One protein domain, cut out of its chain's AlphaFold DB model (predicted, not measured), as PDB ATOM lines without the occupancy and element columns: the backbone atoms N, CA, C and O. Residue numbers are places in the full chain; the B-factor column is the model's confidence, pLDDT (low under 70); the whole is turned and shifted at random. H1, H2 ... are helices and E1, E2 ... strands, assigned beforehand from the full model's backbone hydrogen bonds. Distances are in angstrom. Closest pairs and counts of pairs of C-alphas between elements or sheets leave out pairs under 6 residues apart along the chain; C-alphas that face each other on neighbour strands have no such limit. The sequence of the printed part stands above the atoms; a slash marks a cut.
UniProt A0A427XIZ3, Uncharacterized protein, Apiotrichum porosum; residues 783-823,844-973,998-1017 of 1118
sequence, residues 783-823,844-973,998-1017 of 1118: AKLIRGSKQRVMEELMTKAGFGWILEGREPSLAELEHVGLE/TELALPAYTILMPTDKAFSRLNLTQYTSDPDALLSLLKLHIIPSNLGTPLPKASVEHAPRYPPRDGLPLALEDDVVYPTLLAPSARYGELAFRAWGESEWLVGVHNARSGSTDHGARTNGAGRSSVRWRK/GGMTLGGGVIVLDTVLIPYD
ATOM      1  N   ALA A 783     128.148 227.811 194.582       91.88
ATOM      2  CA  ALA A 783     126.929 228.049 193.799       91.88
ATOM      3  C   ALA A 783     127.029 229.301 192.906       91.88
ATOM      4  O   ALA A 783     126.701 229.253 191.722       91.88
ATOM      5  N   LYS A 784     127.530 230.426 193.438       92.62
ATOM      6  CA  LYS A 784     127.717 231.662 192.657       92.62
ATOM      7  C   LYS A 784     128.724 231.470 191.522       92.62
ATOM      8  O   LYS A 784     128.486 231.921 190.403       92.62
ATOM      9  N   LEU A 785     129.814 230.748 191.780       92.81
ATOM     10  CA  LEU A 785     130.816 230.420 190.758       92.81
ATOM     11  C   LEU A 785     130.234 229.534 189.649       92.81
ATOM     12  O   LEU A 785     130.492 229.782 188.469       92.81
ATOM     13  N   ILE A 786     129.413 228.541 190.010       93.19
ATOM     14  CA  ILE A 786     128.711 227.678 189.051       93.19
ATOM     15  C   ILE A 786     127.760 228.509 188.183       93.19
ATOM     16  O   ILE A 786     127.813 228.411 186.953       93.19
ATOM     17  N   ARG A 787     126.992 229.428 188.776       92.00
ATOM     18  CA  ARG A 787     126.155 230.374 188.015       92.00
ATOM     19  C   ARG A 787     126.978 231.242 187.065       92.00
ATOM     20  O   ARG A 787     126.605 231.395 185.905       92.00
ATOM     21  N   GLY A 788     128.140 231.733 187.504       91.25
ATOM     22  CA  GLY A 788     129.096 232.454 186.651       91.25
ATOM     23  C   GLY A 788     129.623 231.622 185.478       91.25
ATOM     24  O   GLY A 788     129.865 232.151 184.391       91.25
ATOM     25  N   SER A 789     129.751 230.306 185.661       92.12
ATOM     26  CA  SER A 789     130.101 229.367 184.590       92.12
ATOM     27  C   SER A 789     128.941 229.057 183.630       92.12
ATOM     28  O   SER A 789     129.175 228.457 182.579       92.12
ATOM     29  N   LYS A 790     127.712 229.503 183.946       91.00
ATOM     30  CA  LYS A 790     126.465 229.250 183.197       91.00
ATOM     31  C   LYS A 790     126.143 227.763 183.022       91.00
ATOM     32  O   LYS A 790     125.595 227.369 181.998       91.00
ATOM     33  N   GLN A 791     126.522 226.952 184.000       89.75
ATOM     34  CA  GLN A 791     126.234 225.521 184.037       89.75
ATOM     35  C   GLN A 791     125.170 225.270 185.107       89.75
ATOM     36  O   GLN A 791     125.236 225.879 186.172       89.75
ATOM     37  N   ARG A 792     124.193 224.402 184.838       91.00
ATOM     38  CA  ARG A 792     123.031 224.210 185.723       91.00
ATOM     39  C   ARG A 792     122.873 222.771 186.201       91.00
ATOM     40  O   ARG A 792     122.425 222.548 187.320       91.00
ATOM     41  N   VAL A 793     123.263 221.791 185.383       93.88
ATOM     42  CA  VAL A 793     122.938 220.376 185.623       93.88
ATOM     43  C   VAL A 793     123.581 219.855 186.908       93.88
ATOM     44  O   VAL A 793     122.900 219.264 187.739       93.88
ATOM     45  N   MET A 794     124.873 220.107 187.124       92.50
ATOM     46  CA  MET A 794     125.553 219.646 188.343       92.50
ATOM     47  C   MET A 794     125.034 220.345 189.610       92.50
ATOM     48  O   MET A 794     124.930 219.687 190.638       92.50
ATOM     49  N   GLU A 795     124.686 221.641 189.556       93.00
ATOM     50  CA  GLU A 795     124.102 222.367 190.705       93.00
ATOM     51  C   GLU A 795     122.796 221.687 191.144       93.00
ATOM     52  O   GLU A 795     122.592 221.422 192.331       93.00
ATOM     53  N   GLU A 796     121.947 221.315 190.180       92.88
ATOM     54  CA  GLU A 796     120.706 220.575 190.429       92.88
ATOM     55  C   GLU A 796     120.961 219.171 190.992       92.88
ATOM     56  O   GLU A 796     120.311 218.772 191.961       92.88
ATOM     57  N   LEU A 797     121.916 218.425 190.422       93.81
ATOM     58  CA  LEU A 797     122.268 217.079 190.888       93.81
ATOM     59  C   LEU A 797     122.824 217.098 192.315       93.81
ATOM     60  O   LEU A 797     122.401 216.296 193.145       93.81
ATOM     61  N   MET A 798     123.727 218.032 192.617       93.81
ATOM     62  CA  MET A 798     124.297 218.207 193.952       93.81
ATOM     63  C   MET A 798     123.233 218.603 194.974       93.81
ATOM     64  O   MET A 798     123.201 218.042 196.069       93.81
ATOM     65  N   THR A 799     122.327 219.513 194.614       92.38
ATOM     66  CA  THR A 799     121.215 219.907 195.488       92.38
ATOM     67  C   THR A 799     120.286 218.722 195.761       92.38
ATOM     68  O   THR A 799     119.933 218.470 196.911       92.38
ATOM     69  N   LYS A 800     119.939 217.943 194.725       90.62
ATOM     70  CA  LYS A 800     119.075 216.758 194.849       90.62
ATOM     71  C   LYS A 800     119.706 215.644 195.691       90.62
ATOM     72  O   LYS A 800     118.980 214.941 196.382       90.62
ATOM     73  N   ALA A 801     121.026 215.487 195.629       91.25
ATOM     74  CA  ALA A 801     121.770 214.462 196.361       91.25
ATOM     75  C   ALA A 801     122.180 214.879 197.789       91.25
ATOM     76  O   ALA A 801     122.920 214.148 198.438       91.25
ATOM     77  N   GLY A 802     121.749 216.047 198.285       90.31
ATOM     78  CA  GLY A 802     122.032 216.496 199.656       90.31
ATOM     79  C   GLY A 802     123.357 217.248 199.856       90.31
ATOM     80  O   GLY A 802     123.727 217.539 200.989       90.31
ATOM     81  N   PHE A 803     124.058 217.635 198.785       91.75
ATOM     82  CA  PHE A 803     125.297 218.431 198.848       91.75
ATOM     83  C   PHE A 803     125.062 219.957 198.851       91.75
ATOM     84  O   PHE A 803     126.003 220.731 198.655       91.75
ATOM     85  N   GLY A 804     123.827 220.421 199.073       90.44
ATOM     86  CA  GLY A 804     123.480 221.853 199.052       90.44
ATOM     87  C   GLY A 804     124.302 222.699 200.034       90.44
ATOM     88  O   GLY A 804     124.708 223.813 199.711       90.44
ATOM     89  N   TRP A 805     124.656 222.139 201.191       87.25
ATOM     90  CA  TRP A 805     125.498 222.809 202.185       87.25
ATOM     91  C   TRP A 805     126.912 223.143 201.665       87.25
ATOM     92  O   TRP A 805     127.467 224.173 202.043       87.25
ATOM     93  N   ILE A 806     127.476 222.345 200.743       88.62
ATOM     94  CA  ILE A 806     128.765 222.638 200.089       88.62
ATOM     95  C   ILE A 806     128.613 223.816 199.122       88.62
ATOM     96  O   ILE A 806     129.448 224.724 199.119       88.62
ATOM     97  N   LEU A 807     127.536 223.807 198.329       90.19
ATOM     98  CA  LEU A 807     127.217 224.836 197.337       90.19
ATOM     99  C   LEU A 807     126.968 226.210 197.970       90.19
ATOM    100  O   LEU A 807     127.452 227.225 197.467       90.19
ATOM    101  N   GLU A 808     126.224 226.234 199.074       87.31
ATOM    102  CA  GLU A 808     125.887 227.435 199.847       87.31
ATOM    103  C   GLU A 808     127.006 227.841 200.800       87.31
ATOM    104  O   GLU A 808     127.148 229.003 201.168       87.31
ATOM    105  N   GLY A 809     127.823 226.871 201.177       80.62
ATOM    106  CA  GLY A 809     128.922 227.048 202.087       80.62
ATOM    107  C   GLY A 809     128.568 227.255 203.544       80.62
ATOM    108  O   GLY A 809     129.247 228.003 204.246       80.62
ATOM    109  N   ARG A 810     127.531 226.548 203.980       83.31
ATOM    110  CA  ARG A 810     127.048 226.502 205.359       83.31
ATOM    111  C   ARG A 810     127.421 225.186 206.038       83.31
ATOM    112  O   ARG A 810     127.898 224.250 205.399       83.31
ATOM    113  N   GLU A 811     127.156 225.116 207.336       81.44
ATOM    114  CA  GLU A 811     127.245 223.874 208.102       81.44
ATOM    115  C   GLU A 811     126.157 222.877 207.639       81.44
ATOM    116  O   GLU A 811     125.009 223.287 207.392       81.44
ATOM    117  N   PRO A 812     126.494 221.582 207.470       84.50
ATOM    118  CA  PRO A 812     125.524 220.553 207.126       84.50
ATOM    119  C   PRO A 812     124.646 220.197 208.327       84.50
ATOM    120  O   PRO A 812     125.100 220.157 209.470       84.50
ATOM    121  N   SER A 813     123.383 219.873 208.066       84.69
ATOM    122  CA  SER A 813     122.522 219.238 209.063       84.69
ATOM    123  C   SER A 813     122.842 217.744 209.199       84.69
ATOM    124  O   SER A 813     123.313 217.110 208.257       84.69
ATOM    125  N   LEU A 814     122.539 217.147 210.358       80.31
ATOM    126  CA  LEU A 814     122.758 215.710 210.589       80.31
ATOM    127  C   LEU A 814     122.037 214.827 209.553       80.31
ATOM    128  O   LEU A 814     122.604 213.842 209.092       80.31
ATOM    129  N   ALA A 815     120.831 215.218 209.135       82.44
ATOM    130  CA  ALA A 815     120.071 214.505 208.108       82.44
ATOM    131  C   ALA A 815     120.743 214.567 206.722       82.44
ATOM    132  O   ALA A 815     120.704 213.594 205.974       82.44
ATOM    133  N   GLU A 816     121.380 215.693 206.378       85.75
ATOM    134  CA  GLU A 816     122.152 215.818 205.134       85.75
ATOM    135  C   GLU A 816     123.410 214.941 205.167       85.75
ATOM    136  O   GLU A 816     123.759 214.342 204.154       85.75
ATOM    137  N   LEU A 817     124.070 214.816 206.323       82.50
ATOM    138  CA  LEU A 817     125.257 213.967 206.472       82.50
ATOM    139  C   LEU A 817     124.939 212.477 206.326       82.50
ATOM    140  O   LEU A 817     125.657 211.777 205.611       82.50
ATOM    141  N   GLU A 818     123.857 212.022 206.960       81.75
ATOM    142  CA  GLU A 818     123.373 210.642 206.854       81.75
ATOM    143  C   GLU A 818     122.940 210.322 205.417       81.75
ATOM    144  O   GLU A 818     123.292 209.277 204.874       81.75
ATOM    145  N   HIS A 819     122.244 211.250 204.751       84.50
ATOM    146  CA  HIS A 819     121.804 211.059 203.369       84.50
ATOM    147  C   HIS A 819     122.970 210.901 202.384       84.50
ATOM    148  O   HIS A 819     122.880 210.145 201.420       84.50
ATOM    149  N   VAL A 820     124.069 211.615 202.624       85.19
ATOM    150  CA  VAL A 820     125.251 211.599 201.756       85.19
ATOM    151  C   VAL A 820     126.218 210.460 202.132       85.19
ATOM    152  O   VAL A 820     127.153 210.170 201.379       85.19
ATOM    153  N   GLY A 821     126.012 209.770 203.258       81.31
ATOM    154  CA  GLY A 821     126.886 208.688 203.714       81.31
ATOM    155  C   GLY A 821     128.287 209.193 204.078       81.31
ATOM    156  O   GLY A 821     129.282 208.660 203.576       81.31
ATOM    157  N   LEU A 822     128.367 210.308 204.816       77.50
ATOM    158  CA  LEU A 822     129.618 210.928 205.292       77.50
ATOM    159  C   LEU A 822     129.737 210.942 206.823       77.50
ATOM    160  O   LEU A 822     130.707 211.478 207.356       77.50
ATOM    161  N   GLU A 823     128.816 210.299 207.536       66.38
ATOM    162  CA  GLU A 823     128.786 210.207 209.000       66.38
ATOM    163  C   GLU A 823     129.983 209.464 209.615       66.38
ATOM    164  O   GLU A 823     130.145 209.477 210.827       66.38
ATOM    165  N   THR A 844     130.411 220.392 212.562       63.31
ATOM    166  CA  THR A 844     131.335 221.508 212.377       63.31
ATOM    167  C   THR A 844     132.647 221.050 211.738       63.31
ATOM    168  O   THR A 844     133.171 221.773 210.899       63.31
ATOM    169  N   GLU A 845     133.141 219.834 211.999       65.31
ATOM    170  CA  GLU A 845     134.394 219.335 211.411       65.31
ATOM    171  C   GLU A 845     134.303 219.095 209.898       65.31
ATOM    172  O   GLU A 845     135.269 219.347 209.179       65.31
ATOM    173  N   LEU A 846     133.135 218.690 209.392       69.06
ATOM    174  CA  LEU A 846     132.871 218.529 207.954       69.06
ATOM    175  C   LEU A 846     132.581 219.862 207.249       69.06
ATOM    176  O   LEU A 846     132.769 219.975 206.036       69.06
ATOM    177  N   ALA A 847     132.157 220.883 207.997       65.56
ATOM    178  CA  ALA A 847     131.959 222.238 207.488       65.56
ATOM    179  C   ALA A 847     133.267 223.043 207.361       65.56
ATOM    180  O   ALA A 847     133.306 224.021 206.608       65.56
ATOM    181  N   LEU A 848     134.315 222.649 208.098       63.31
ATOM    182  CA  LEU A 848     135.614 223.323 208.135       63.31
ATOM    183  C   LEU A 848     136.426 223.246 206.832       63.31
ATOM    184  O   LEU A 848     136.901 224.302 206.397       63.31
ATOM    185  N   PRO A 849     136.653 222.069 206.208       68.44
ATOM    186  CA  PRO A 849     137.453 222.008 204.995       68.44
ATOM    187  C   PRO A 849     136.774 222.783 203.871       68.44
ATOM    188  O   PRO A 849     135.550 222.829 203.731       68.44
ATOM    189  N   ALA A 850     137.600 223.397 203.042       77.19
ATOM    190  CA  ALA A 850     137.147 223.988 201.809       77.19
ATOM    191  C   ALA A 850     136.980 222.913 200.738       77.19
ATOM    192  O   ALA A 850     137.755 221.965 200.663       77.19
ATOM    193  N   TYR A 851     135.975 223.078 199.884       86.25
ATOM    194  CA  TYR A 851     135.660 222.115 198.835       86.25
ATOM    195  C   TYR A 851     135.921 222.720 197.464       86.25
ATOM    196  O   TYR A 851     135.407 223.795 197.138       86.25
ATOM    197  N   THR A 852     136.694 222.015 196.646       91.38
ATOM    198  CA  THR A 852     136.833 222.293 195.221       91.38
ATOM    199  C   THR A 852     135.939 221.346 194.436       91.38
ATOM    200  O   THR A 852     136.095 220.129 194.495       91.38
ATOM    201  N   ILE A 853     134.996 221.917 193.693       94.50
ATOM    202  CA  ILE A 853     134.062 221.185 192.846       94.50
ATOM    203  C   ILE A 853     134.625 221.158 191.429       94.50
ATOM    204  O   ILE A 853     134.780 222.195 190.777       94.50
ATOM    205  N   LEU A 854     134.909 219.962 190.939       95.19
ATOM    206  CA  LEU A 854     135.149 219.714 189.532       95.19
ATOM    207  C   LEU A 854     133.798 219.678 188.826       95.19
ATOM    208  O   LEU A 854     132.955 218.835 189.107       95.19
ATOM    209  N   MET A 855     133.567 220.640 187.948       95.25
ATOM    210  CA  MET A 855     132.253 221.000 187.444       95.25
ATOM    211  C   MET A 855     132.158 220.708 185.946       95.25
ATOM    212  O   MET A 855     132.567 221.549 185.143       95.25
ATOM    213  N   PRO A 856     131.623 219.552 185.523       94.75
ATOM    214  CA  PRO A 856     131.445 219.278 184.107       94.75
ATOM    215  C   PRO A 856     130.449 220.250 183.477       94.75
ATOM    216  O   PRO A 856     129.475 220.667 184.105       94.75
ATOM    217  N   THR A 857     130.676 220.594 182.212       94.38
ATOM    218  CA  THR A 857     129.705 221.395 181.459       94.38
ATOM    219  C   THR A 857     128.385 220.643 181.249       94.38
ATOM    220  O   THR A 857     128.357 219.419 181.131       94.38
ATOM    221  N   ASP A 858     127.280 221.365 181.087       94.00
ATOM    222  CA  ASP A 858     125.965 220.809 180.747       94.00
ATOM    223  C   ASP A 858     126.032 219.997 179.435       94.00
ATOM    224  O   ASP A 858     125.392 218.954 179.286       94.00
ATOM    225  N   LYS A 859     126.897 220.417 178.497       92.75
ATOM    226  CA  LYS A 859     127.207 219.656 177.277       92.75
ATOM    227  C   LYS A 859     127.882 218.317 177.589       92.75
ATOM    228  O   LYS A 859     127.584 217.335 176.913       92.75
ATOM    229  N   ALA A 860     128.756 218.249 178.590       91.00
ATOM    230  CA  ALA A 860     129.366 216.997 179.027       91.00
ATOM    231  C   ALA A 860     128.307 216.026 179.567       91.00
ATOM    232  O   ALA A 860     128.282 214.861 179.167       91.00
ATOM    233  N   PHE A 861     127.375 216.520 180.389       92.31
ATOM    234  CA  PHE A 861     126.275 215.714 180.922       92.31
ATOM    235  C   PHE A 861     125.322 215.190 179.844       92.31
ATOM    236  O   PHE A 861     124.770 214.108 180.011       92.31
ATOM    237  N   SER A 862     125.176 215.885 178.709       89.44
ATOM    238  CA  SER A 862     124.348 215.399 177.589       89.44
ATOM    239  C   SER A 862     124.828 214.074 176.977       89.44
ATOM    240  O   SER A 862     124.054 213.388 176.314       89.44
ATOM    241  N   ARG A 863     126.095 213.694 177.204       87.94
ATOM    242  CA  ARG A 863     126.682 212.428 176.729       87.94
ATOM    243  C   ARG A 863     126.428 211.256 177.677       87.94
ATOM    244  O   ARG A 863     126.769 210.125 177.347       87.94
ATOM    245  N   LEU A 864     125.863 211.523 178.852       87.69
ATOM    246  CA  LEU A 864     125.667 210.561 179.925       87.69
ATOM    247  C   LEU A 864     124.167 210.310 180.127       87.69
ATOM    248  O   LEU A 864     123.350 211.228 180.062       87.69
ATOM    249  N   ASN A 865     123.784 209.056 180.378       88.50
ATOM    250  CA  ASN A 865     122.392 208.704 180.655       88.50
ATOM    251  C   ASN A 865     122.013 209.126 182.085       88.50
ATOM    252  O   ASN A 865     122.053 208.325 183.018       88.50
ATOM    253  N   LEU A 866     121.654 210.401 182.256       87.88
ATOM    254  CA  LEU A 866     121.307 210.984 183.556       87.88
ATOM    255  C   LEU A 866     120.168 210.239 184.255       87.88
ATOM    256  O   LEU A 866     120.161 210.169 185.481       87.88
ATOM    257  N   THR A 867     119.232 209.644 183.506       88.62
ATOM    258  CA  THR A 867     118.099 208.912 184.085       88.62
ATOM    259  C   THR A 867     118.575 207.775 184.985       88.62
ATOM    260  O   THR A 867     118.069 207.660 186.099       88.62
ATOM    261  N   GLN A 868     119.600 207.024 184.559       87.50
ATOM    262  CA  GLN A 868     120.193 205.931 185.336       87.50
ATOM    263  C   GLN A 868     120.706 206.413 186.699       87.50
ATOM    264  O   GLN A 868     120.371 205.833 187.727       87.50
ATOM    265  N   TYR A 869     121.464 207.509 186.716       87.81
ATOM    266  CA  TYR A 869     122.005 208.072 187.951       87.81
ATOM    267  C   TYR A 869     120.909 208.709 188.808       87.81
ATOM    268  O   TYR A 869     120.902 208.567 190.018       87.81
ATOM    269  N   THR A 870     119.914 209.365 188.212       86.88
ATOM    270  CA  THR A 870     118.816 209.940 189.005       86.88
ATOM    271  C   THR A 870     117.881 208.900 189.626       86.88
ATOM    272  O   THR A 870     117.163 209.257 190.562       86.88
ATOM    273  N   SER A 871     117.854 207.666 189.104       89.81
ATOM    274  CA  SER A 871     117.100 206.542 189.674       89.81
ATOM    275  C   SER A 871     117.879 205.743 190.720       89.81
ATOM    276  O   SER A 871     117.251 205.118 191.569       89.81
ATOM    277  N   ASP A 872     119.213 205.762 190.657       92.75
ATOM    278  CA  ASP A 872     120.105 205.039 191.566       92.75
ATOM    279  C   ASP A 872     120.880 206.036 192.455       92.75
ATOM    280  O   ASP A 872     121.850 206.652 191.993       92.75
ATOM    281  N   PRO A 873     120.453 206.233 193.720       88.44
ATOM    282  CA  PRO A 873     121.060 207.222 194.603       88.44
ATOM    283  C   PRO A 873     122.535 206.920 194.894       88.44
ATOM    284  O   PRO A 873     123.328 207.857 194.964       88.44
ATOM    285  N   ASP A 874     122.937 205.650 194.979       89.31
ATOM    286  CA  ASP A 874     124.315 205.269 195.309       89.31
ATOM    287  C   ASP A 874     125.266 205.543 194.137       89.31
ATOM    288  O   ASP A 874     126.386 206.040 194.324       89.31
ATOM    289  N   ALA A 875     124.806 205.291 192.907       89.88
ATOM    290  CA  ALA A 875     125.546 205.639 191.697       89.88
ATOM    291  C   ALA A 875     125.701 207.161 191.545       89.88
ATOM    292  O   ALA A 875     126.780 207.638 191.180       89.88
ATOM    293  N   LEU A 876     124.649 207.934 191.846       92.56
ATOM    294  CA  LEU A 876     124.703 209.398 191.832       92.56
ATOM    295  C   LEU A 876     125.652 209.940 192.903       92.56
ATOM    296  O   LEU A 876     126.482 210.795 192.599       92.56
ATOM    297  N   LEU A 877     125.575 209.427 194.132       92.19
ATOM    298  CA  LEU A 877     126.473 209.817 195.217       92.19
ATOM    299  C   LEU A 877     127.929 209.502 194.866       92.19
ATOM    300  O   LEU A 877     128.791 210.354 195.055       92.19
ATOM    301  N   SER A 878     128.207 208.328 194.295       91.00
ATOM    302  CA  SER A 878     129.563 207.947 193.876       91.00
ATOM    303  C   SER A 878     130.113 208.866 192.781       91.00
ATOM    304  O   SER A 878     131.263 209.300 192.855       91.00
ATOM    305  N   LEU A 879     129.278 209.215 191.793       92.56
ATOM    306  CA  LEU A 879     129.620 210.173 190.739       92.56
ATOM    307  C   LEU A 879     129.950 211.551 191.331       92.56
ATOM    308  O   LEU A 879     130.978 212.134 191.001       92.56
ATOM    309  N   LEU A 880     129.095 212.077 192.212       94.44
ATOM    310  CA  LEU A 880     129.276 213.405 192.804       94.44
ATOM    311  C   LEU A 880     130.479 213.452 193.754       94.44
ATOM    312  O   LEU A 880     131.264 214.394 193.681       94.44
ATOM    313  N   LYS A 881     130.679 212.423 194.588       92.62
ATOM    314  CA  LYS A 881     131.823 212.322 195.507       92.62
ATOM    315  C   LYS A 881     133.165 212.340 194.770       92.62
ATOM    316  O   LYS A 881     134.102 212.951 195.272       92.62
ATOM    317  N   LEU A 882     133.246 211.744 193.575       92.81
ATOM    318  CA  LEU A 882     134.446 211.803 192.728       92.81
ATOM    319  C   LEU A 882     134.764 213.230 192.251       92.81
ATOM    320  O   LEU A 882     135.919 213.571 192.039       92.81
ATOM    321  N   HIS A 883     133.757 214.083 192.081       94.94
ATOM    322  CA  HIS A 883     133.946 215.450 191.591       94.94
ATOM    323  C   HIS A 883     134.221 216.469 192.705       94.94
ATOM    324  O   HIS A 883     134.373 217.654 192.418       94.94
ATOM    325  N   ILE A 884     134.272 216.050 193.970       92.94
ATOM    326  CA  ILE A 884     134.455 216.956 195.104       92.94
ATOM    327  C   ILE A 884     135.788 216.642 195.775       92.94
ATOM    328  O   ILE A 884     135.968 215.571 196.355       92.94
ATOM    329  N   ILE A 885     136.705 217.604 195.714       89.00
ATOM    330  CA  ILE A 885     138.021 217.547 196.351       89.00
ATOM    331  C   ILE A 885     137.971 218.393 197.632       89.00
ATOM    332  O   ILE A 885     137.852 219.618 197.546       89.00
ATOM    333  N   PRO A 886     138.027 217.787 198.826       82.69
ATOM    334  CA  PRO A 886     138.187 218.516 200.081       82.69
ATOM    335  C   PRO A 886     139.644 218.963 200.289       82.69
ATOM    336  O   PRO A 886     140.584 218.228 200.000       82.69
ATOM    337  N   SER A 887     139.841 220.148 200.866       71.94
ATOM    338  CA  SER A 887     141.166 220.709 201.167       71.94
ATOM    339  C   SER A 887     141.887 219.988 202.312       71.94
ATOM    340  O   SER A 887     143.097 220.135 202.463       71.94
ATOM    341  N   ASN A 888     141.148 219.259 203.155       60.78
ATOM    342  CA  ASN A 888     141.682 218.461 204.256       60.78
ATOM    343  C   ASN A 888     140.714 217.314 204.580       60.78
ATOM    344  O   ASN A 888     139.718 217.512 205.274       60.78
ATOM    345  N   LEU A 889     140.986 216.115 204.070       48.34
ATOM    346  CA  LEU A 889     140.477 214.899 204.702       48.34
ATOM    347  C   LEU A 889     141.451 214.616 205.838       48.34
ATOM    348  O   LEU A 889     142.610 214.328 205.564       48.34
ATOM    349  N   GLY A 890     141.013 214.683 207.096       41.66
ATOM    350  CA  GLY A 890     141.838 214.384 208.281       41.66
ATOM    351  C   GLY A 890     142.408 212.952 208.345       41.66
ATOM    352  O   GLY A 890     142.837 212.499 209.401       41.66
ATOM    353  N   THR A 891     142.397 212.216 207.234       41.66
ATOM    354  CA  THR A 891     143.022 210.914 207.036       41.66
ATOM    355  C   THR A 891     144.434 211.098 206.469       41.66
ATOM    356  O   THR A 891     144.578 211.773 205.447       41.66
ATOM    357  N   PRO A 892     145.479 210.483 207.051       42.03
ATOM    358  CA  PRO A 892     146.811 210.522 206.459       42.03
ATOM    359  C   PRO A 892     146.757 209.952 205.039       42.03
ATOM    360  O   PRO A 892     146.290 208.828 204.838       42.03
ATOM    361  N   LEU A 893     147.227 210.738 204.064       47.84
ATOM    362  CA  LEU A 893     147.399 210.283 202.687       47.84
ATOM    363  C   LEU A 893     148.195 208.963 202.703       47.84
ATOM    364  O   LEU A 893     149.199 208.872 203.422       47.84
ATOM    365  N   PRO A 894     147.792 207.930 201.940       48.59
ATOM    366  CA  PRO A 894     148.627 206.750 201.747       48.59
ATOM    367  C   PRO A 894     150.059 207.162 201.362       48.59
ATOM    368  O   PRO A 894     150.252 208.148 200.651       48.59
ATOM    369  N   LYS A 895     151.085 206.412 201.794       43.25
ATOM    370  CA  LYS A 895     152.502 206.754 201.529       43.25
ATOM    371  C   LYS A 895     152.800 207.061 200.047       43.25
ATOM    372  O   LYS A 895     153.630 207.917 199.781       43.25
ATOM    373  N   ALA A 896     152.100 206.413 199.110       46.78
ATOM    374  CA  ALA A 896     152.237 206.633 197.664       46.78
ATOM    375  C   ALA A 896     151.709 208.003 197.182       46.78
ATOM    376  O   ALA A 896     152.265 208.605 196.266       46.78
ATOM    377  N   SER A 897     150.665 208.527 197.823       53.28
ATOM    378  CA  SER A 897     150.076 209.845 197.533       53.28
ATOM    379  C   SER A 897     150.839 211.005 198.183       53.28
ATOM    380  O   SER A 897     150.662 212.148 197.782       53.28
ATOM    381  N   VAL A 898     151.735 210.731 199.141       57.97
ATOM    382  CA  VAL A 898     152.644 211.747 199.707       57.97
ATOM    383  C   VAL A 898     153.720 212.160 198.693       57.97
ATOM    384  O   VAL A 898     154.112 213.322 198.667       57.97
ATOM    385  N   GLU A 899     154.166 211.242 197.826       61.56
ATOM    386  CA  GLU A 899     155.147 211.536 196.764       61.56
ATOM    387  C   GLU A 899     154.588 212.463 195.666       61.56
ATOM    388  O   GLU A 899     155.355 213.177 195.022       61.56
ATOM    389  N   HIS A 900     153.262 212.484 195.498       67.75
ATOM    390  CA  HIS A 900     152.533 213.212 194.449       67.75
ATOM    391  C   HIS A 900     151.676 214.363 195.011       67.75
ATOM    392  O   HIS A 900     150.710 214.805 194.388       67.75
ATOM    393  N   ALA A 901     151.994 214.832 196.220       67.19
ATOM    394  CA  ALA A 901     151.337 215.978 196.835       67.19
ATOM    395  C   ALA A 901     151.814 217.302 196.194       67.19
ATOM    396  O   ALA A 901     152.958 217.380 195.733       67.19
ATOM    397  N   PRO A 902     150.979 218.360 196.185       71.19
ATOM    398  CA  PRO A 902     151.386 219.669 195.677       71.19
ATOM    399  C   PRO A 902     152.570 220.226 196.479       71.19
ATOM    400  O   PRO A 902     152.580 220.154 197.711       71.19
ATOM    401  N   ARG A 903     153.563 220.797 195.786       71.19
ATOM    402  CA  ARG A 903     154.780 221.350 196.408       71.19
ATOM    403  C   ARG A 903     154.632 222.825 196.732       71.19
ATOM    404  O   ARG A 903     155.217 223.314 197.698       71.19
ATOM    405  N   TYR A 904     153.844 223.529 195.928       69.31
ATOM    406  CA  TYR A 904     153.576 224.947 196.078       69.31
ATOM    407  C   TYR A 904     152.108 225.183 196.422       69.31
ATOM    408  O   TYR A 904     151.233 224.380 196.095       69.31
ATOM    409  N   PRO A 905     151.796 226.296 197.096       70.81
ATOM    410  CA  PRO A 905     150.417 226.641 197.370       70.81
ATOM    411  C   PRO A 905     149.735 227.180 196.087       70.81
ATOM    412  O   PRO A 905     150.414 227.555 195.125       70.81
ATOM    413  N   PRO A 906     148.390 227.200 196.023       77.44
ATOM    414  CA  PRO A 906     147.668 227.541 194.798       77.44
ATOM    415  C   PRO A 906     147.956 228.970 194.322       77.44
ATOM    416  O   PRO A 906     147.951 229.911 195.115       77.44
ATOM    417  N   ARG A 907     148.132 229.153 193.004       79.62
ATOM    418  CA  ARG A 907     148.262 230.488 192.386       79.62
ATOM    419  C   ARG A 907     146.991 231.320 192.593       79.62
ATOM    420  O   ARG A 907     145.905 230.747 192.683       79.62
ATOM    421  N   ASP A 908     147.122 232.647 192.610       78.19
ATOM    422  CA  ASP A 908     146.011 233.596 192.798       78.19
ATOM    423  C   ASP A 908     144.794 233.248 191.924       78.19
ATOM    424  O   ASP A 908     144.923 232.979 190.726       78.19
ATOM    425  N   GLY A 909     143.608 233.224 192.538       78.81
ATOM    426  CA  GLY A 909     142.347 232.896 191.863       78.81
ATOM    427  C   GLY A 909     142.086 231.410 191.556       78.81
ATOM    428  O   GLY A 909     140.942 231.059 191.251       78.81
ATOM    429  N   LEU A 910     143.074 230.510 191.680       85.31
ATOM    430  CA  LEU A 910     142.875 229.060 191.507       85.31
ATOM    431  C   LEU A 910     142.502 228.370 192.825       85.31
ATOM    432  O   LEU A 910     143.159 228.599 193.832       85.31
ATOM    433  N   PRO A 911     141.505 227.477 192.867       85.50
ATOM    434  CA  PRO A 911     141.122 226.813 194.113       85.50
ATOM    435  C   PRO A 911     142.106 225.719 194.573       85.50
ATOM    436  O   PRO A 911     142.100 225.371 195.748       85.50
ATOM    437  N   LEU A 912     142.944 225.183 193.675       84.50
ATOM    438  CA  LEU A 912     143.918 224.116 193.949       84.50
ATOM    439  C   LEU A 912     145.287 224.434 193.339       84.50
ATOM    440  O   LEU A 912     145.391 225.209 192.384       84.50
ATOM    441  N   ALA A 913     146.334 223.836 193.908       83.12
ATOM    442  CA  ALA A 913     147.691 223.918 193.389       83.12
ATOM    443  C   ALA A 913     147.870 222.888 192.272       83.12
ATOM    444  O   ALA A 913     148.061 221.701 192.509       83.12
ATOM    445  N   LEU A 914     147.743 223.343 191.031       85.00
ATOM    446  CA  LEU A 914     147.859 222.467 189.875       85.00
ATOM    447  C   LEU A 914     149.332 222.394 189.449       85.00
ATOM    448  O   LEU A 914     149.911 223.407 189.050       85.00
ATOM    449  N   GLU A 915     149.925 221.206 189.562       83.56
ATOM    450  CA  GLU A 915     151.256 220.857 189.051       83.56
ATOM    451  C   GLU A 915     151.174 219.507 188.322       83.56
ATOM    452  O   GLU A 915     150.175 218.789 188.429       83.56
ATOM    453  N   ASP A 916     152.199 219.189 187.534       85.25
ATOM    454  CA  ASP A 916     152.237 217.939 186.776       85.25
ATOM    455  C   ASP A 916     152.358 216.735 187.723       85.25
ATOM    456  O   ASP A 916     153.115 216.779 188.693       85.25
ATOM    457  N   ASP A 917     151.592 215.680 187.446       83.00
ATOM    458  CA  ASP A 917     151.485 214.449 188.241       83.00
ATOM    459  C   ASP A 917     150.984 214.628 189.691       83.00
ATOM    460  O   ASP A 917     151.104 213.710 190.507       83.00
ATOM    461  N   VAL A 918     150.356 215.763 190.028       84.50
ATOM    462  CA  VAL A 918     149.755 215.960 191.359       84.50
ATOM    463  C   VAL A 918     148.482 215.139 191.518       84.50
ATOM    464  O   VAL A 918     147.613 215.130 190.642       84.50
ATOM    465  N   VAL A 919     148.344 214.488 192.676       86.12
ATOM    466  CA  VAL A 919     147.197 213.644 193.018       86.12
ATOM    467  C   VAL A 919     146.410 214.236 194.184       86.12
ATOM    468  O   VAL A 919     146.959 214.536 195.243       86.12
ATOM    469  N   TYR A 920     145.095 214.355 194.003       85.56
ATOM    470  CA  TYR A 920     144.164 214.834 195.020       85.56
ATOM    471  C   TYR A 920     143.151 213.750 195.417       85.56
ATOM    472  O   TYR A 920     142.493 213.177 194.539       85.56
ATOM    473  N   PRO A 921     142.959 213.480 196.724       84.69
ATOM    474  CA  PRO A 921     141.880 212.617 197.185       84.69
ATOM    475  C   PRO A 921     140.530 213.328 197.051       84.69
ATOM    476  O   PRO A 921     140.393 214.508 197.373       84.69
ATOM    477  N   THR A 922     139.515 212.600 196.595       88.94
ATOM    478  CA  THR A 922     138.132 213.099 196.513       88.94
ATOM    479  C   THR A 922     137.309 212.583 197.690       88.94
ATOM    480  O   THR A 922     137.755 211.704 198.433       88.94
ATOM    481  N   LEU A 923     136.066 213.047 197.843       87.25
ATOM    482  CA  LEU A 923     135.134 212.478 198.825       87.25
ATOM    483  C   LEU A 923     134.828 210.986 198.593       87.25
ATOM    484  O   LEU A 923     134.279 210.335 199.481       87.25
ATOM    485  N   LEU A 924     135.176 210.429 197.427       87.75
ATOM    486  CA  LEU A 924     135.017 209.008 197.129       87.75
ATOM    487  C   LEU A 924     136.189 208.155 197.656       87.75
ATOM    488  O   LEU A 924     135.995 206.965 197.922       87.75
ATOM    489  N   ALA A 925     137.378 208.745 197.840       83.06
ATOM    490  CA  ALA A 925     138.619 208.041 198.194       83.06
ATOM    491  C   ALA A 925     138.520 207.137 199.438       83.06
ATOM    492  O   ALA A 925     138.998 206.005 199.369       83.06
ATOM    493  N   PRO A 926     137.857 207.537 200.545       77.06
ATOM    494  CA  PRO A 926     137.748 206.673 201.727       77.06
ATOM    495  C   PRO A 926     136.950 205.385 201.478       77.06
ATOM    496  O   PRO A 926     137.141 204.389 202.171       77.06
ATOM    497  N   SER A 927     136.039 205.406 200.501       76.62
ATOM    498  CA  SER A 927     135.094 204.318 200.219       76.62
ATOM    499  C   SER A 927     135.434 203.494 198.972       76.62
ATOM    500  O   SER A 927     134.890 202.403 198.805       76.62
ATOM    501  N   ALA A 928     136.326 203.975 198.099       80.94
ATOM    502  CA  ALA A 928     136.649 203.317 196.835       80.94
ATOM    503  C   ALA A 928     138.147 203.367 196.504       80.94
ATOM    504  O   ALA A 928     138.806 204.389 196.666       80.94
ATOM    505  N   ARG A 929     138.664 202.274 195.924       80.19
ATOM    506  CA  ARG A 929     140.078 202.139 195.518       80.19
ATOM    507  C   ARG A 929     140.520 203.163 194.460       80.19
ATOM    508  O   ARG A 929     141.697 203.495 194.410       80.19
ATOM    509  N   TYR A 930     139.597 203.628 193.621       84.62
ATOM    510  CA  TYR A 930     139.844 204.579 192.530       84.62
ATOM    511  C   TYR A 930     139.150 205.926 192.791       84.62
ATOM    512  O   TYR A 930     138.474 206.468 191.921       84.62
ATOM    513  N   GLY A 931     139.251 206.431 194.023       84.00
ATOM    514  CA  GLY A 931     138.665 207.713 194.429       84.00
ATOM    515  C   GLY A 931     139.643 208.893 194.431       84.00
ATOM    516  O   GLY A 931     139.320 209.940 194.983       84.00
ATOM    517  N   GLU A 932     140.833 208.746 193.854       87.44
ATOM    518  CA  GLU A 932     141.842 209.808 193.742       87.44
ATOM    519  C   GLU A 932     141.931 210.310 192.296       87.44
ATOM    520  O   GLU A 932     141.727 209.543 191.351       87.44
ATOM    521  N   LEU A 933     142.241 211.594 192.114       90.31
ATOM    522  CA  LEU A 933     142.363 212.230 190.802       90.31
ATOM    523  C   LEU A 933     143.780 212.739 190.575       90.31
ATOM    524  O   LEU A 933     144.331 213.409 191.440       90.31
ATOM    525  N   ALA A 934     144.337 212.453 189.401       89.31
ATOM    526  CA  ALA A 934     145.629 212.952 188.955       89.31
ATOM    527  C   ALA A 934     145.445 214.117 187.973       89.31
ATOM    528  O   ALA A 934     144.587 214.056 187.085       89.31
ATOM    529  N   PHE A 935     146.267 215.151 188.127       89.69
ATOM    530  CA  PHE A 935     146.328 216.313 187.251       89.69
ATOM    531  C   PHE A 935     147.618 216.275 186.438       89.69
ATOM    532  O   PHE A 935     148.690 215.999 186.965       89.69
ATOM    533  N   ARG A 936     147.504 216.560 185.143       88.62
ATOM    534  CA  ARG A 936     148.633 216.605 184.216       88.62
ATOM    535  C   ARG A 936     148.548 217.848 183.345       88.62
ATOM    536  O   ARG A 936     147.462 218.197 182.879       88.62
ATOM    537  N   ALA A 937     149.671 218.514 183.109       87.44
ATOM    538  CA  ALA A 937     149.710 219.672 182.226       87.44
ATOM    539  C   ALA A 937     149.436 219.244 180.769       87.44
ATOM    540  O   ALA A 937     150.041 218.298 180.263       87.44
ATOM    541  N   TRP A 938     148.512 219.931 180.090       80.69
ATOM    542  CA  TRP A 938     148.149 219.671 178.685       80.69
ATOM    543  C   TRP A 938     148.497 220.850 177.751       80.69
ATOM    544  O   TRP A 938     148.481 220.707 176.531       80.69
ATOM    545  N   GLY A 939     148.862 222.007 178.315       76.44
ATOM    546  CA  GLY A 939     149.283 223.220 177.608       76.44
ATOM    547  C   GLY A 939     149.761 224.304 178.585       76.44
ATOM    548  O   GLY A 939     150.023 224.010 179.748       76.44
ATOM    549  N   GLU A 940     149.839 225.569 178.151       67.94
ATOM    550  CA  GLU A 940     150.334 226.672 179.006       67.94
ATOM    551  C   GLU A 940     149.415 227.006 180.202       67.94
ATOM    552  O   GLU A 940     149.880 227.525 181.217       67.94
ATOM    553  N   SER A 941     148.110 226.727 180.099       69.38
ATOM    554  CA  SER A 941     147.121 227.013 181.160       69.38
ATOM    555  C   SER A 941     145.982 225.989 181.269       69.38
ATOM    556  O   SER A 941     145.025 226.203 182.015       69.38
ATOM    557  N   GLU A 942     146.093 224.863 180.560       83.50
ATOM    558  CA  GLU A 942     145.098 223.788 180.558       83.50
ATOM    559  C   GLU A 942     145.626 222.544 181.271       83.50
ATOM    560  O   GLU A 942     146.776 222.136 181.086       83.50
ATOM    561  N   TRP A 943     144.745 221.914 182.044       89.81
ATOM    562  CA  TRP A 943     145.037 220.712 182.811       89.81
ATOM    563  C   TRP A 943     144.145 219.566 182.357       89.81
ATOM    564  O   TRP A 943     142.941 219.741 182.148       89.81
ATOM    565  N   LEU A 944     144.740 218.387 182.227       90.88
ATOM    566  CA  LEU A 944     144.039 217.128 182.061       90.88
ATOM    567  C   LEU A 944     143.861 216.486 183.438       90.88
ATOM    568  O   LEU A 944     144.824 216.329 184.184       90.88
ATOM    569  N   VAL A 945     142.632 216.107 183.758       91.62
ATOM    570  CA  VAL A 945     142.245 215.478 185.020       91.62
ATOM    571  C   VAL A 945     141.766 214.066 184.729       91.62
ATOM    572  O   VAL A 945     140.909 213.869 183.869       91.62
ATOM    573  N   GLY A 946     142.293 213.076 185.440       89.94
ATOM    574  CA  GLY A 946     141.893 211.679 185.284       89.94
ATOM    575  C   GLY A 946     141.885 210.936 186.610       89.94
ATOM    576  O   GLY A 946     142.451 211.397 187.597       89.94
ATOM    577  N   VAL A 947     141.246 209.769 186.643       89.06
ATOM    578  CA  VAL A 947     141.241 208.910 187.834       89.06
ATOM    579  C   VAL A 947     142.629 208.291 188.023       89.06
ATOM    580  O   VAL A 947     143.140 207.608 187.133       89.06
ATOM    581  N   HIS A 948     143.251 208.534 189.176       85.12
ATOM    582  CA  HIS A 948     144.593 208.046 189.482       85.12
ATOM    583  C   HIS A 948     144.616 206.507 189.525       85.12
ATOM    584  O   HIS A 948     143.681 205.864 190.007       85.12
ATOM    585  N   ASN A 949     145.682 205.899 188.991       79.06
ATOM    586  CA  ASN A 949     145.852 204.445 188.837       79.06
ATOM    587  C   ASN A 949     144.791 203.714 187.986       79.06
ATOM    588  O   ASN A 949     144.842 202.483 187.891       79.06
ATOM    589  N   ALA A 950     143.867 204.419 187.326       78.19
ATOM    590  CA  ALA A 950     142.966 203.806 186.355       78.19
ATOM    591  C   ALA A 950     143.726 203.535 185.047       78.19
ATOM    592  O   ALA A 950     144.173 204.452 184.358       78.19
ATOM    593  N   ARG A 951     143.902 202.258 184.695       64.50
ATOM    594  CA  ARG A 951     144.666 201.838 183.514       64.50
ATOM    595  C   ARG A 951     143.720 201.528 182.358       64.50
ATOM    596  O   ARG A 951     143.511 200.368 182.035       64.50
ATOM    597  N   SER A 952     143.161 202.555 181.722       54.56
ATOM    598  CA  SER A 952     142.376 202.366 180.495       54.56
ATOM    599  C   SER A 952     143.235 202.631 179.257       54.56
ATOM    600  O   SER A 952     143.907 203.654 179.163       54.56
ATOM    601  N   GLY A 953     143.222 201.705 178.295       48.19
ATOM    602  CA  GLY A 953     143.944 201.817 177.019       48.19
ATOM    603  C   GLY A 953     143.330 202.802 176.013       48.19
ATOM    604  O   GLY A 953     143.768 202.828 174.867       48.19
ATOM    605  N   SER A 954     142.317 203.579 176.413       51.31
ATOM    606  CA  SER A 954     141.648 204.589 175.587       51.31
ATOM    607  C   SER A 954     141.907 205.998 176.128       51.31
ATOM    608  O   SER A 954     141.804 206.239 177.329       51.31
ATOM    609  N   THR A 955     142.186 206.942 175.230       50.88
ATOM    610  CA  THR A 955     142.368 208.381 175.499       50.88
ATOM    611  C   THR A 955     141.100 209.101 175.997       50.88
ATOM    612  O   THR A 955     141.173 210.281 176.321       50.88
ATOM    613  N   ASP A 956     139.953 208.416 176.091       56.88
ATOM    614  CA  ASP A 956     138.623 209.010 176.336       56.88
ATOM    615  C   ASP A 956     138.225 209.213 177.814       56.88
ATOM    616  O   ASP A 956     137.110 209.654 178.093       56.88
ATOM    617  N   HIS A 957     139.087 208.895 178.785       64.94
ATOM    618  CA  HIS A 957     138.710 208.922 180.214       64.94
ATOM    619  C   HIS A 957     139.228 210.130 181.008       64.94
ATOM    620  O   HIS A 957     138.950 210.233 182.203       64.94
ATOM    621  N   GLY A 958     139.978 211.030 180.371       80.25
ATOM    622  CA  GLY A 958     140.430 212.282 180.980       80.25
ATOM    623  C   GLY A 958     139.486 213.445 180.666       80.25
ATOM    624  O   GLY A 958     138.907 213.507 179.585       80.25
ATOM    625  N   ALA A 959     139.350 214.383 181.598       89.88
ATOM    626  CA  ALA A 959     138.605 215.623 181.418       89.88
ATOM    627  C   ALA A 959     139.559 216.820 181.401       89.88
ATOM    628  O   ALA A 959     140.467 216.901 182.225       89.88
ATOM    629  N   ARG A 960     139.357 217.770 180.488       91.75
ATOM    630  CA  ARG A 960     140.164 218.996 180.420       91.75
ATOM    631  C   ARG A 960     139.508 220.128 181.190       91.75
ATOM    632  O   ARG A 960     138.285 220.276 181.171       91.75
ATOM    633  N   THR A 961     140.325 220.960 181.824       91.62
ATOM    634  CA  THR A 961     139.859 222.141 182.553       91.62
ATOM    635  C   THR A 961     139.572 223.310 181.609       91.62
ATOM    636  O   THR A 961     140.440 223.687 180.828       91.62
ATOM    637  N   ASN A 962     138.402 223.942 181.725       86.50
ATOM    638  CA  ASN A 962     137.941 225.054 180.878       86.50
ATOM    639  C   ASN A 962     137.655 226.341 181.688       86.50
ATOM    640  O   ASN A 962     136.710 227.094 181.431       86.50
ATOM    641  N   GLY A 963     138.456 226.572 182.727       87.94
ATOM    642  CA  GLY A 963     138.367 227.730 183.612       87.94
ATOM    643  C   GLY A 963     138.126 227.354 185.068       87.94
ATOM    644  O   GLY A 963     137.664 226.260 185.385       87.94
ATOM    645  N   ALA A 964     138.443 228.283 185.962       91.56
ATOM    646  CA  ALA A 964     138.324 228.083 187.395       91.56
ATOM    647  C   ALA A 964     137.932 229.382 188.105       91.56
ATOM    648  O   ALA A 964     137.998 230.474 187.534       91.56
ATOM    649  N   GLY A 965     137.501 229.256 189.351       89.50
ATOM    650  CA  GLY A 965     137.354 230.377 190.264       89.50
ATOM    651  C   GLY A 965     137.441 229.904 191.704       89.50
ATOM    652  O   GLY A 965     137.019 228.790 192.027       89.50
ATOM    653  N   ARG A 966     137.988 230.763 192.558       87.75
ATOM    654  CA  ARG A 966     138.105 230.517 193.993       87.75
ATOM    655  C   ARG A 966     136.888 231.069 194.737       87.75
ATOM    656  O   ARG A 966     136.385 232.145 194.419       87.75
ATOM    657  N   SER A 967     136.397 230.309 195.709       86.44
ATOM    658  CA  SER A 967     135.364 230.758 196.651       86.44
ATOM    659  C   SER A 967     135.978 231.579 197.785       86.44
ATOM    660  O   SER A 967     137.168 231.460 198.058       86.44
ATOM    661  N   SER A 968     135.179 232.381 198.485       79.81
ATOM    662  CA  SER A 968     135.656 233.138 199.648       79.81
ATOM    663  C   SER A 968     136.105 232.213 200.789       79.81
ATOM    664  O   SER A 968     135.558 231.124 200.969       79.81
ATOM    665  N   VAL A 969     137.071 232.680 201.584       73.25
ATOM    666  CA  VAL A 969     137.567 232.009 202.802       73.25
ATOM    667  C   VAL A 969     136.439 231.766 203.795       73.25
ATOM    668  O   VAL A 969     135.536 232.598 203.927       73.25
ATOM    669  N   ARG A 970     136.522 230.652 204.531       68.19
ATOM    670  CA  ARG A 970     135.679 230.397 205.702       68.19
ATOM    671  C   ARG A 970     136.485 230.462 206.988       68.19
ATOM    672  O   ARG A 970     137.659 230.103 207.040       68.19
ATOM    673  N   TRP A 971     135.800 230.916 208.026       60.59
ATOM    674  CA  TRP A 971     136.359 231.161 209.344       60.59
ATOM    675  C   TRP A 971     135.754 230.199 210.357       60.59
ATOM    676  O   TRP A 971     134.531 230.069 210.430       60.59
ATOM    677  N   ARG A 972     136.596 229.551 211.169       57.12
ATOM    678  CA  ARG A 972     136.123 228.741 212.295       57.12
ATOM    679  C   ARG A 972     135.634 229.652 213.419       57.12
ATOM    680  O   ARG A 972     136.394 230.453 213.957       57.12
ATOM    681  N   LYS A 973     134.370 229.506 213.815       51.69
ATOM    682  CA  LYS A 973     133.792 230.249 214.943       51.69
ATOM    683  C   LYS A 973     134.356 229.710 216.269       51.69
ATOM    684  O   LYS A 973     134.234 228.521 216.540       51.69
ATOM    685  N   GLY A 998     146.278 230.560 211.491       45.75
ATOM    686  CA  GLY A 998     145.316 231.048 212.496       45.75
ATOM    687  C   GLY A 998     143.854 230.610 212.313       45.75
ATOM    688  O   GLY A 998     142.959 231.428 212.486       45.75
ATOM    689  N   GLY A 999     143.593 229.354 211.924       46.81
ATOM    690  CA  GLY A 999     142.223 228.823 211.809       46.81
ATOM    691  C   GLY A 999     141.468 229.187 210.519       46.81
ATOM    692  O   GLY A 999     140.277 228.886 210.413       46.81
ATOM    693  N   MET A1000     142.141 229.799 209.539       52.94
ATOM    694  CA  MET A1000     141.615 230.008 208.183       52.94
ATOM    695  C   MET A1000     141.733 228.753 207.336       52.94
ATOM    696  O   MET A1000     142.784 228.113 207.321       52.94
ATOM    697  N   THR A1001     140.686 228.458 206.569       59.34
ATOM    698  CA  THR A1001     140.726 227.440 205.519       59.34
ATOM    699  C   THR A1001     140.751 228.155 204.167       59.34
ATOM    700  O   THR A1001     139.910 229.021 203.910       59.34
ATOM    701  N   LEU A1002     141.759 227.878 203.323       63.44
ATOM    702  CA  LEU A1002     141.832 228.435 201.963       63.44
ATOM    703  C   LEU A1002     140.482 228.235 201.283       63.44
ATOM    704  O   LEU A1002     140.002 227.112 201.249       63.44
ATOM    705  N   GLY A1003     139.859 229.297 200.770       68.00
ATOM    706  CA  GLY A1003     138.573 229.165 200.091       68.00
ATOM    707  C   GLY A1003     138.704 228.169 198.939       68.00
ATOM    708  O   GLY A1003     139.629 228.277 198.139       68.00
ATOM    709  N   GLY A1004     137.807 227.184 198.878       79.75
ATOM    710  CA  GLY A1004     137.787 226.163 197.829       79.75
ATOM    711  C   GLY A1004     137.392 226.775 196.490       79.75
ATOM    712  O   GLY A1004     137.784 227.891 196.152       79.75
ATOM    713  N   GLY A1005     136.558 226.108 195.705       89.88
ATOM    714  CA  GLY A1005     136.009 226.762 194.521       89.88
ATOM    715  C   GLY A1005     135.523 225.803 193.466       89.88
ATOM    716  O   GLY A1005     135.033 224.723 193.774       89.88
ATOM    717  N   VAL A1006     135.630 226.223 192.212       93.62
ATOM    718  CA  VAL A1006     135.082 225.493 191.072       93.62
ATOM    719  C   VAL A1006     136.116 225.442 189.959       93.62
ATOM    720  O   VAL A1006     136.696 226.470 189.611       93.62
ATOM    721  N   ILE A1007     136.321 224.259 189.386       94.12
ATOM    722  CA  ILE A1007     137.108 224.047 188.166       94.12
ATOM    723  C   ILE A1007     136.170 223.435 187.132       94.12
ATOM    724  O   ILE A1007     135.631 222.358 187.354       94.12
ATOM    725  N   VAL A1008     135.955 224.112 186.009       94.69
ATOM    726  CA  VAL A1008     135.051 223.636 184.955       94.69
ATOM    727  C   VAL A1008     135.738 222.548 184.142       94.69
ATOM    728  O   VAL A1008     136.873 222.737 183.719       94.69
ATOM    729  N   LEU A1009     135.042 221.444 183.880       93.69
ATOM    730  CA  LEU A1009     135.517 220.321 183.079       93.69
ATOM    731  C   LEU A1009     134.741 220.193 181.763       93.69
ATOM    732  O   LEU A1009     133.528 220.404 181.708       93.69
ATOM    733  N   ASP A1010     135.422 219.796 180.693       91.81
ATOM    734  CA  ASP A1010     134.786 219.534 179.395       91.81
ATOM    735  C   ASP A1010     134.072 218.171 179.312       91.81
ATOM    736  O   ASP A1010     133.213 217.980 178.446       91.81
ATOM    737  N   THR A1011     134.389 217.256 180.231       91.75
ATOM    738  CA  THR A1011     133.915 215.867 180.277       91.75
ATOM    739  C   THR A1011     133.556 215.484 181.716       91.75
ATOM    740  O   THR A1011     134.155 215.991 182.664       91.75
ATOM    741  N   VAL A1012     132.552 214.619 181.897       92.50
ATOM    742  CA  VAL A1012     132.160 214.099 183.219       92.50
ATOM    743  C   VAL A1012     133.123 212.982 183.620       92.50
ATOM    744  O   VAL A1012     133.314 212.043 182.847       92.50
ATOM    745  N   LEU A1013     133.694 213.050 184.824       91.44
ATOM    746  CA  LEU A1013     134.531 211.978 185.363       91.44
ATOM    747  C   LEU A1013     133.641 210.842 185.881       91.44
ATOM    748  O   LEU A1013     132.739 211.056 186.688       91.44
ATOM    749  N   ILE A1014     133.880 209.618 185.425       89.31
ATOM    750  CA  ILE A1014     133.085 208.454 185.829       89.31
ATOM    751  C   ILE A1014     133.911 207.628 186.825       89.31
ATOM    752  O   ILE A1014     135.071 207.338 186.521       89.31
ATOM    753  N   PRO A1015     133.351 207.232 187.989       87.75
ATOM    754  CA  PRO A1015     134.016 206.324 188.917       87.75
ATOM    755  C   PRO A1015     134.519 205.074 188.197       87.75
ATOM    756  O   PRO A1015     133.742 204.369 187.550       87.75
ATOM    757  N   TYR A1016     135.827 204.820 188.282       83.88
ATOM    758  CA  TYR A1016     136.425 203.680 187.601       83.88
ATOM    759  C   TYR A1016     136.052 202.394 188.325       83.88
ATOM    760  O   TYR A1016     136.437 202.188 189.480       83.88
ATOM    761  N   ASP A1017     135.348 201.513 187.618       77.44
ATOM    762  CA  ASP A1017     135.147 200.149 188.063       77.44
ATOM    763  C   ASP A1017     135.879 199.171 187.126       77.44
ATOM    764  O   ASP A1017     135.497 199.064 185.955       77.44
TER     765      ASP A1017
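This is residues 783 to 823, 844 to 973 and 998 to 1017 of the 1118 residues of an uncharacterized protein of Apiotrichum porosum (UniProt A0A427XIZ3). One seven-strand sheet is folded back on itself and curled like part of a barrel, its edge strands E2 and E3 coming close along one side; most of the helices gather outside the E2, E1, E7 leaf, with H7 far out. H9 and the long unnamed stretch 899 to 917 lie toward the other leaf. The printed part has 191 residues, under half of them in named elements, in the order H1 H2 H3 H4 H5 E1 H6 H7 H8 E2 H9 E3 E4 E5 E6 E7. The class is mixed helices and strands, the sheet E2 E1 E7 E6 E5 E4 E3 is mixed, and the whole is compact, with a radius of gyration of the C-alphas of 15.6 A and spans of 46 by 41 by 34 A.

Find C-alpha 783 at (126.929, 228.049, 193.799), where H1, residues 783 to 789, begins. Next come H2, 793 to 800, H3, 804 to 808, H4, 814 to 820, and, past a cut, H5, 844 to 847. E1, 851 to 856, spans 15.6 A; then follow H6, 858 to 861, H7, 866 to 871, H8, 873 to 882, 14.3 A long, E2, 884 to 886, and H9, 895 to 898. Look next for E3, 918 to 921, E4, 932 to 937, 17.1 A, E5, 943 to 947, and E6, 959 to 966, 19.5 A. E7, 1005 to 1009, ends at C-alpha 1009 (135.517, 220.321, 183.079).

In this folded sheet, two leaves facing each other, E2 E1 E7 face E5 E4 E3, and E6, which bends by 67 degrees at residue 962, is the hinge. E3 E4 E5 E6 form a meander, each the antiparallel neighbour of the one before: look for N 920 and O 933 at 2.8 A, N 944 and O 936 at 2.8 A, and N 945 and O 959 at 2.8 A. E7 is antiparallel to E6, with N 1006 and O 965 at 2.9 A, and parallel to E1, with N 853 and O 1005 at 2.8 A. E2 is antiparallel to E1, with N 885 and O 852 at 2.9 A. H1 is over E7 at a height over the sheet of 8.7 A; H2, H3, H8 and H9 only graze the sheet. H2 touches H3, closest C-alphas Met 798 and Gly 804, 6.3 A, and only just touches H6, with 3 pairs of C-alphas within 8 A, the closest Val 793 and Asp 858, 5.8 A. H7 and H8 only just touch, only at the corner, with 3 pairs, the closest Tyr 869 and Leu 876, 4.9 A. H4 is close to but not clearly touching H8, closest C-alphas Val 820 and Leu 877, 6.9 A, and H5 is not on the sheet. In H1, H2, H3, H4, H7 and H8 every O i to N i+4 pair is within hydrogen-bond range; H5, H6 and H9 are too short for one.

The C-alphas of Gly 953 and Lys 973 are the farthest apart, 48.5 A. Residues 824 to 843 and 974 to 997 are not printed, with gaps of 12.1 A between C-alphas 823 and 844 and 11.8 A between C-alphas 973 and 998. The links from H9 to E3 and from E5 to E6 are long. Mean pLDDT of the printed part is 80.9; 41 residues are under 70, among them 888 to 901 and 951 to 957.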